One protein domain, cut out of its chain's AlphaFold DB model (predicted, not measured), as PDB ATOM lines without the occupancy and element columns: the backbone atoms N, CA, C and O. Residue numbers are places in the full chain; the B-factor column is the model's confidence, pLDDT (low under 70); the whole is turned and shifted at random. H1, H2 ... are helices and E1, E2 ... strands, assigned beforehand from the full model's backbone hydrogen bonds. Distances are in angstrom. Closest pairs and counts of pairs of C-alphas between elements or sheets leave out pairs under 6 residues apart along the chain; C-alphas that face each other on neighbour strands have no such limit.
ATOM      1  N   SER A  56     -25.959 -37.018  38.035       95.25
ATOM      2  CA  SER A  56     -25.821 -35.878  38.941       95.25
ATOM      3  C   SER A  56     -25.231 -34.640  38.259       95.25
ATOM      4  O   SER A  56     -25.386 -33.533  38.787       95.25
ATOM      5  N   PHE A  57     -24.646 -34.795  37.067       94.00
ATOM      6  CA  PHE A  57     -24.065 -33.713  36.284       94.00
ATOM      7  C   PHE A  57     -24.471 -33.758  34.805       94.00
ATOM      8  O   PHE A  57     -24.738 -34.799  34.220       94.00
ATOM      9  N   LEU A  58     -24.466 -32.588  34.178       91.75
ATOM     10  CA  LEU A  58     -24.693 -32.396  32.753       91.75
ATOM     11  C   LEU A  58     -23.414 -31.857  32.123       91.75
ATOM     12  O   LEU A  58     -22.871 -30.858  32.600       91.75
ATOM     13  N   ALA A  59     -22.949 -32.478  31.041       90.25
ATOM     14  CA  ALA A  59     -21.880 -31.922  30.220       90.25
ATOM     15  C   ALA A  59     -22.373 -30.640  29.528       90.25
ATOM     16  O   ALA A  59     -23.372 -30.662  28.812       90.25
ATOM     17  N   VAL A  60     -21.680 -29.523  29.754       90.81
ATOM     18  CA  VAL A  60     -22.057 -28.206  29.208       90.81
ATOM     19  C   VAL A  60     -21.146 -27.806  28.053       90.81
ATOM     20  O   VAL A  60     -21.620 -27.337  27.022       90.81
ATOM     21  N   ALA A  61     -19.835 -27.967  28.230       87.62
ATOM     22  CA  ALA A  61     -18.820 -27.529  27.278       87.62
ATOM     23  C   ALA A  61     -17.474 -28.221  27.547       87.62
ATOM     24  O   ALA A  61     -17.253 -28.808  28.603       87.62
ATOM     25  N   THR A  62     -16.536 -28.115  26.612       89.00
ATOM     26  CA  THR A  62     -15.170 -28.633  26.785       89.00
ATOM     27  C   THR A  62     -14.250 -27.614  27.461       89.00
ATOM     28  O   THR A  62     -13.559 -27.957  28.413       89.00
ATOM     29  N   ILE A  63     -14.259 -26.354  27.006       84.00
ATOM     30  CA  ILE A  63     -13.324 -25.304  27.456       84.00
ATOM     31  C   ILE A  63     -14.040 -24.135  28.141       84.00
ATOM     32  O   ILE A  63     -13.715 -23.801  29.280       84.00
ATOM     33  N   GLU A  64     -14.977 -23.480  27.451       89.69
ATOM     34  CA  GLU A  64     -15.665 -22.286  27.960       89.69
ATOM     35  C   GLU A  64     -16.703 -22.690  29.016       89.69
ATOM     36  O   GLU A  64     -17.686 -23.350  28.694       89.69
ATOM     37  N   CYS A  65     -16.467 -22.335  30.281       89.94
ATOM     38  CA  CYS A  65     -17.223 -22.853  31.421       89.94
ATOM     39  C   CYS A  65     -17.593 -21.744  32.408       89.94
ATOM     40  O   CYS A  65     -17.190 -21.793  33.568       89.94
ATOM     41  N   THR A  66     -18.309 -20.715  31.943       87.69
ATOM     42  CA  THR A  66     -18.589 -19.479  32.697       87.69
ATOM     43  C   THR A  66     -18.973 -19.758  34.156       87.69
ATOM     44  O   THR A  66     -19.869 -20.572  34.375       87.69
ATOM     45  N   PRO A  67     -18.341 -19.100  35.151       86.00
ATOM     46  CA  PRO A  67     -17.330 -18.032  35.047       86.00
ATOM     47  C   PRO A  67     -15.877 -18.523  34.865       86.00
ATOM     48  O   PRO A  67     -14.941 -17.725  34.921       86.00
ATOM     49  N   PHE A  68     -15.670 -19.821  34.671       86.75
ATOM     50  CA  PHE A  68     -14.368 -20.477  34.592       86.75
ATOM     51  C   PHE A  68     -13.981 -20.860  33.155       86.75
ATOM     52  O   PHE A  68     -14.749 -20.737  32.200       86.75
ATOM     53  N   LYS A  69     -12.758 -21.369  33.007       88.50
ATOM     54  CA  LYS A  69     -12.268 -21.988  31.775       88.50
ATOM     55  C   LYS A  69     -11.592 -23.304  32.138       88.50
ATOM     56  O   LYS A  69     -10.643 -23.299  32.924       88.50
ATOM     57  N   CYS A  70     -12.090 -24.408  31.597       88.75
ATOM     58  CA  CYS A  70     -11.587 -25.736  31.933       88.75
ATOM     59  C   CYS A  70     -10.327 -26.080  31.144       88.75
ATOM     60  O   CYS A  70     -10.140 -25.648  30.002       88.75
ATOM     61  N   ASN A  71      -9.459 -26.881  31.762       90.00
ATOM     62  CA  ASN A  71      -8.258 -27.396  31.120       90.00
ATOM     63  C   ASN A  71      -8.568 -28.636  30.273       90.00
ATOM     64  O   ASN A  71      -8.206 -29.756  30.633       90.00
ATOM     65  N   PHE A  72      -9.258 -28.445  29.156       86.75
ATOM     66  CA  PHE A  72      -9.467 -29.520  28.193       86.75
ATOM     67  C   PHE A  72      -8.132 -29.937  27.546       86.75
ATOM     68  O   PHE A  72      -7.346 -29.049  27.198       86.75
ATOM     69  N   PRO A  73      -7.853 -31.240  27.333       88.88
ATOM     70  CA  PRO A  73      -8.726 -32.421  27.492       88.88
ATOM     71  C   PRO A  73      -8.806 -33.038  28.897       88.88
ATOM     72  O   PRO A  73      -9.542 -33.994  29.075       88.88
ATOM     73  N   HIS A  74      -8.078 -32.542  29.897       89.94
ATOM     74  CA  HIS A  74      -8.064 -33.145  31.241       89.94
ATOM     75  C   HIS A  74      -9.313 -32.833  32.072       89.94
ATOM     76  O   HIS A  74      -9.620 -33.546  33.025       89.94
ATOM     77  N   GLN A  75     -10.017 -31.756  31.740       92.25
ATOM     78  CA  GLN A  75     -11.216 -31.309  32.433       92.25
ATOM     79  C   GLN A  75     -12.349 -31.048  31.444       92.25
ATOM     80  O   GLN A  75     -12.112 -30.531  30.350       92.25
ATOM     81  N   LEU A  76     -13.573 -31.347  31.871       91.25
ATOM     82  CA  LEU A  76     -14.807 -31.035  31.157       91.25
ATOM     83  C   LEU A  76     -15.642 -30.046  31.976       91.25
ATOM     84  O   LEU A  76     -15.717 -30.159  33.203       91.25
ATOM     85  N   CYS A  77     -16.303 -29.102  31.308       93.56
ATOM     86  CA  CYS A  77     -17.288 -28.259  31.967       93.56
ATOM     87  C   CYS A  77     -18.558 -29.062  32.228       93.56
ATOM     88  O   CYS A  77     -19.222 -29.522  31.292       93.56
ATOM     89  N   MET A  78     -18.912 -29.190  33.499       94.38
ATOM     90  CA  MET A  78     -20.113 -29.873  33.936       94.38
ATOM     91  C   MET A  78     -20.942 -29.001  34.869       94.38
ATOM     92  O   MET A  78     -20.412 -28.201  35.638       94.38
ATOM     93  N   ARG A  79     -22.260 -29.176  34.824       95.00
ATOM     94  CA  ARG A  79     -23.212 -28.477  35.691       95.00
ATOM     95  C   ARG A  79     -24.000 -29.484  36.517       95.00
ATOM     96  O   ARG A  79     -24.484 -30.449  35.933       95.00
ATOM     97  N   PRO A  80     -24.178 -29.279  37.831       96.06
ATOM     98  CA  PRO A  80     -25.052 -30.128  38.629       96.06
ATOM     99  C   PRO A  80     -26.463 -30.171  38.037       96.06
ATOM    100  O   PRO A  80     -27.065 -29.124  37.777       96.06
ATOM    101  N   SER A  81     -27.015 -31.367  37.848       95.31
ATOM    102  CA  SER A  81     -28.333 -31.555  37.224       95.31
ATOM    103  C   SER A  81     -29.451 -30.874  38.017       95.31
ATOM    104  O   SER A  81     -30.390 -30.332  37.439       95.31
ATOM    105  N   ASN A  82     -29.326 -30.810  39.347       96.56
ATOM    106  CA  ASN A  82     -30.264 -30.097  40.224       96.56
ATOM    107  C   ASN A  82     -30.162 -28.560  40.132       96.56
ATOM    108  O   ASN A  82     -31.010 -27.861  40.680       96.56
ATOM    109  N   GLN A  83     -29.143 -28.031  39.453       95.94
ATOM    110  CA  GLN A  83     -28.916 -26.601  39.237       95.94
ATOM    111  C   GLN A  83     -28.754 -26.285  37.747       95.94
ATOM    112  O   GLN A  83     -28.072 -25.332  37.382       95.94
ATOM    113  N   TYR A  84     -29.401 -27.056  36.868       92.00
ATOM    114  CA  TYR A  84     -29.220 -26.948  35.419       92.00
ATOM    115  C   TYR A  84     -29.499 -25.547  34.836       92.00
ATOM    116  O   TYR A  84     -28.964 -25.215  33.782       92.00
ATOM    117  N   GLN A  85     -30.299 -24.712  35.510       94.00
ATOM    118  CA  GLN A  85     -30.583 -23.326  35.105       94.00
ATOM    119  C   GLN A  85     -29.546 -22.308  35.609       94.00
ATOM    120  O   GLN A  85     -29.493 -21.189  35.107       94.00
ATOM    121  N   ASN A  86     -28.732 -22.668  36.603       92.88
ATOM    122  CA  ASN A  86     -27.759 -21.771  37.207       92.88
ATOM    123  C   ASN A  86     -26.406 -21.903  36.500       92.88
ATOM    124  O   ASN A  86     -25.628 -22.812  36.782       92.88
ATOM    125  N   GLU A  87     -26.105 -20.980  35.591       89.88
ATOM    126  CA  GLU A  87     -24.826 -20.978  34.877       89.88
ATOM    127  C   GLU A  87     -23.629 -20.796  35.823       89.88
ATOM    128  O   GLU A  87     -22.587 -21.407  35.618       89.88
ATOM    129  N   ALA A  88     -23.791 -20.066  36.930       92.50
ATOM    130  CA  ALA A  88     -22.728 -19.900  37.921       92.50
ATOM    131  C   ALA A  88     -22.408 -21.190  38.704       92.50
ATOM    132  O   ALA A  88     -21.406 -21.232  39.416       92.50
ATOM    133  N   ALA A  89     -23.236 -22.234  38.578       93.94
ATOM    134  CA  ALA A  89     -22.997 -23.550  39.167       93.94
ATOM    135  C   ALA A  89     -22.133 -24.468  38.288       93.94
ATOM    136  O   ALA A  89     -21.877 -25.614  38.665       93.94
ATOM    137  N   ASN A  90     -21.706 -24.000  37.112       93.50
ATOM    138  CA  ASN A  90     -20.750 -24.718  36.282       93.50
ATOM    139  C   ASN A  90     -19.458 -25.000  37.065       93.50
ATOM    140  O   ASN A  90     -18.960 -24.152  37.807       93.50
ATOM    141  N   ASN A  91     -18.884 -26.179  36.858       93.81
ATOM    142  CA  ASN A  91     -17.617 -26.585  37.447       93.81
ATOM    143  C   ASN A  91     -16.799 -27.401  36.437       93.81
ATOM    144  O   ASN A  91     -17.346 -28.149  35.628       93.81
ATOM    145  N   CYS A  92     -15.477 -27.281  36.505       94.00
ATOM    146  CA  CYS A  92     -14.554 -28.112  35.749       94.00
ATOM    147  C   CYS A  92     -14.316 -29.421  36.498       94.00
ATOM    148  O   CYS A  92     -13.667 -29.438  37.545       94.00
ATOM    149  N   ARG A  93     -14.828 -30.526  35.959       93.75
ATOM    150  CA  ARG A  93     -14.590 -31.865  36.508       93.75
ATOM    151  C   ARG A  93     -13.452 -32.542  35.760       93.75
ATOM    152  O   ARG A  93     -13.384 -32.461  34.536       93.75
ATOM    153  N   GLU A  94     -12.572 -33.202  36.502       93.38
ATOM    154  CA  GLU A  94     -11.470 -33.967  35.926       93.38
ATOM    155  C   GLU A  94     -11.979 -35.248  35.276       93.38
ATOM    156  O   GLU A  94     -12.771 -35.990  35.861       93.38
ATOM    157  N   LEU A  95     -11.503 -35.498  34.061       90.69
ATOM    158  CA  LEU A  95     -11.737 -36.747  33.359       90.69
ATOM    159  C   LEU A  95     -10.841 -37.840  33.960       90.69
ATOM    160  O   LEU A  95      -9.649 -37.597  34.173       90.69
ATOM    161  N   PRO A  96     -11.371 -39.051  34.210       92.38
ATOM    162  CA  PRO A  96     -10.566 -40.157  34.712       92.38
ATOM    163  C   PRO A  96      -9.375 -40.447  33.793       92.38
ATOM    164  O   PRO A  96      -9.522 -40.510  32.575       92.38
ATOM    165  N   GLU A  97      -8.201 -40.712  34.365       90.25
ATOM    166  CA  GLU A  97      -6.988 -40.993  33.581       90.25
ATOM    167  C   GLU A  97      -7.182 -42.159  32.596       90.25
ATOM    168  O   GLU A  97      -6.761 -42.088  31.444       90.25
ATOM    169  N   LYS A  98      -7.905 -43.203  33.020       90.69
ATOM    170  CA  LYS A  98      -8.247 -44.350  32.164       90.69
ATOM    171  C   LYS A  98      -9.053 -43.934  30.930       90.69
ATOM    172  O   LYS A  98      -8.763 -44.407  29.838       90.69
ATOM    173  N   CYS A  99     -10.009 -43.021  31.106       91.12
ATOM    174  CA  CYS A  99     -10.801 -42.447  30.022       91.12
ATOM    175  C   CYS A  99      -9.912 -41.639  29.065       91.12
ATOM    176  O   CYS A  99      -9.961 -41.841  27.856       91.12
ATOM    177  N   LEU A 100      -9.024 -40.793  29.598       90.69
ATOM    178  CA  LEU A 100      -8.096 -39.999  28.788       90.69
ATOM    179  C   LEU A 100      -7.172 -40.866  27.923       90.69
ATOM    180  O   LEU A 100      -6.981 -40.571  26.745       90.69
ATOM    181  N   ILE A 101      -6.619 -41.939  28.492       89.94
ATOM    182  CA  ILE A 101      -5.750 -42.881  27.774       89.94
ATOM    183  C   ILE A 101      -6.542 -43.614  26.687       89.94
ATOM    184  O   ILE A 101      -6.086 -43.678  25.544       89.94
ATOM    185  N   ALA A 102      -7.722 -44.146  27.019       88.81
ATOM    186  CA  ALA A 102      -8.570 -44.875  26.076       88.81
ATOM    187  C   ALA A 102      -9.008 -43.979  24.905       88.81
ATOM    188  O   ALA A 102      -8.782 -44.320  23.738       88.81
ATOM    189  N   ALA A 103      -9.524 -42.784  25.207       88.50
ATOM    190  CA  ALA A 103      -9.958 -41.809  24.211       88.50
ATOM    191  C   ALA A 103      -8.800 -41.294  23.335       88.50
ATOM    192  O   ALA A 103      -8.991 -40.994  22.157       88.50
ATOM    193  N   ASN A 104      -7.571 -41.279  23.858       89.38
ATOM    194  CA  ASN A 104      -6.361 -40.925  23.112       89.38
ATOM    195  C   ASN A 104      -5.673 -42.136  22.436       89.38
ATOM    196  O   ASN A 104      -4.463 -42.137  22.193       89.38
ATOM    197  N   GLY A 105      -6.422 -43.203  22.131       85.06
ATOM    198  CA  GLY A 105      -5.903 -44.358  21.388       85.06
ATOM    199  C   GLY A 105      -4.892 -45.200  22.171       85.06
ATOM    200  O   GLY A 105      -3.952 -45.735  21.585       85.06
TER     201      GLY A 105
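AT A GLANCE: This is residues 56 to 105 of the 147 residues of an uncharacterized protein of Meloidogyne hapla (UniProt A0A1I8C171). A small, twisted sheet of three antiparallel strands, E1, E2 and E3, with no named helix over either face, has a short helix, H1, set off beyond one end of it and the loop of residues 81 to 90 toward the opposite end of the longest axis. The sheet is a meander, each strand the antiparallel neighbour of the one before, in the order E1, E2, E3. The printed part has 50 residues, with three named strands and then one named helix along the chain; under half of the residues are in named elements, and the class is mixed, helices and strands. The whole is only just compact, close to loose, with a radius of gyration of the C-alphas of 11.2 A, and flat in outline, with spans of 35 by 20 by 11 A.

IN THESE COORDINATES: E1 is residues 57 to 61, beginning at C-alpha 57 at (-24.065, -33.713, 36.284) and measuring 12.1 A from first to last C-alpha. Residues 62 to 74 have no named element, but residues 64 to 65 pair antiparallel with residues 68 to 69. E2, residues 75 to 80, is the longest strand by residues and measures 15.2 A, with C-alpha 75 at (-11.216, -31.309, 32.433). E3 is residues 91 to 94, 9.7 A long. H1 is residues 97 to 103, 9.9 A long, and ends with C-alpha 103 at (-9.958, -41.809, 24.211).

HOW THE PARTS SIT: E1 and E2 form a hairpin, antiparallel at 130 degrees between their directions. The C-alphas of Phe 57 and Pro 80 face each other at 4.4 A, and N 58 and O 79 are within hydrogen-bond range at 2.8 A, as are N 77 and O 61 at 2.9 A. E2 and E3 form a second hairpin, antiparallel at 131 degrees. The C-alphas of Gln 75 and Glu 94 face each other at 4.4 A, and N 78 and O 91 are within hydrogen-bond range at 2.8 A. E1 and E3 are the edge strands and E2 is the inner strand. The sheet is only just strongly twisted, its C-alphas lying up to 4.4 A off the best plane. H1 is not on the sheet, with 2 pairs of C-alphas within 10 A, and is apart from E1 and E2. In H1 every O i to N i+4 pair is within hydrogen-bond range.

THE WHOLE: The two C-alphas farthest apart are those of Gln 85 and Gly 105, at 35.2 A. The printed part runs from residue 56 to 105 with no cut. The link from E1 to E2 is long, with 13 residues; that from E2 to E3 is short, with 10; that from E3 to H1 is tight, with 2. The mean pLDDT of the printed part is 91.1, and no printed residue is under 70.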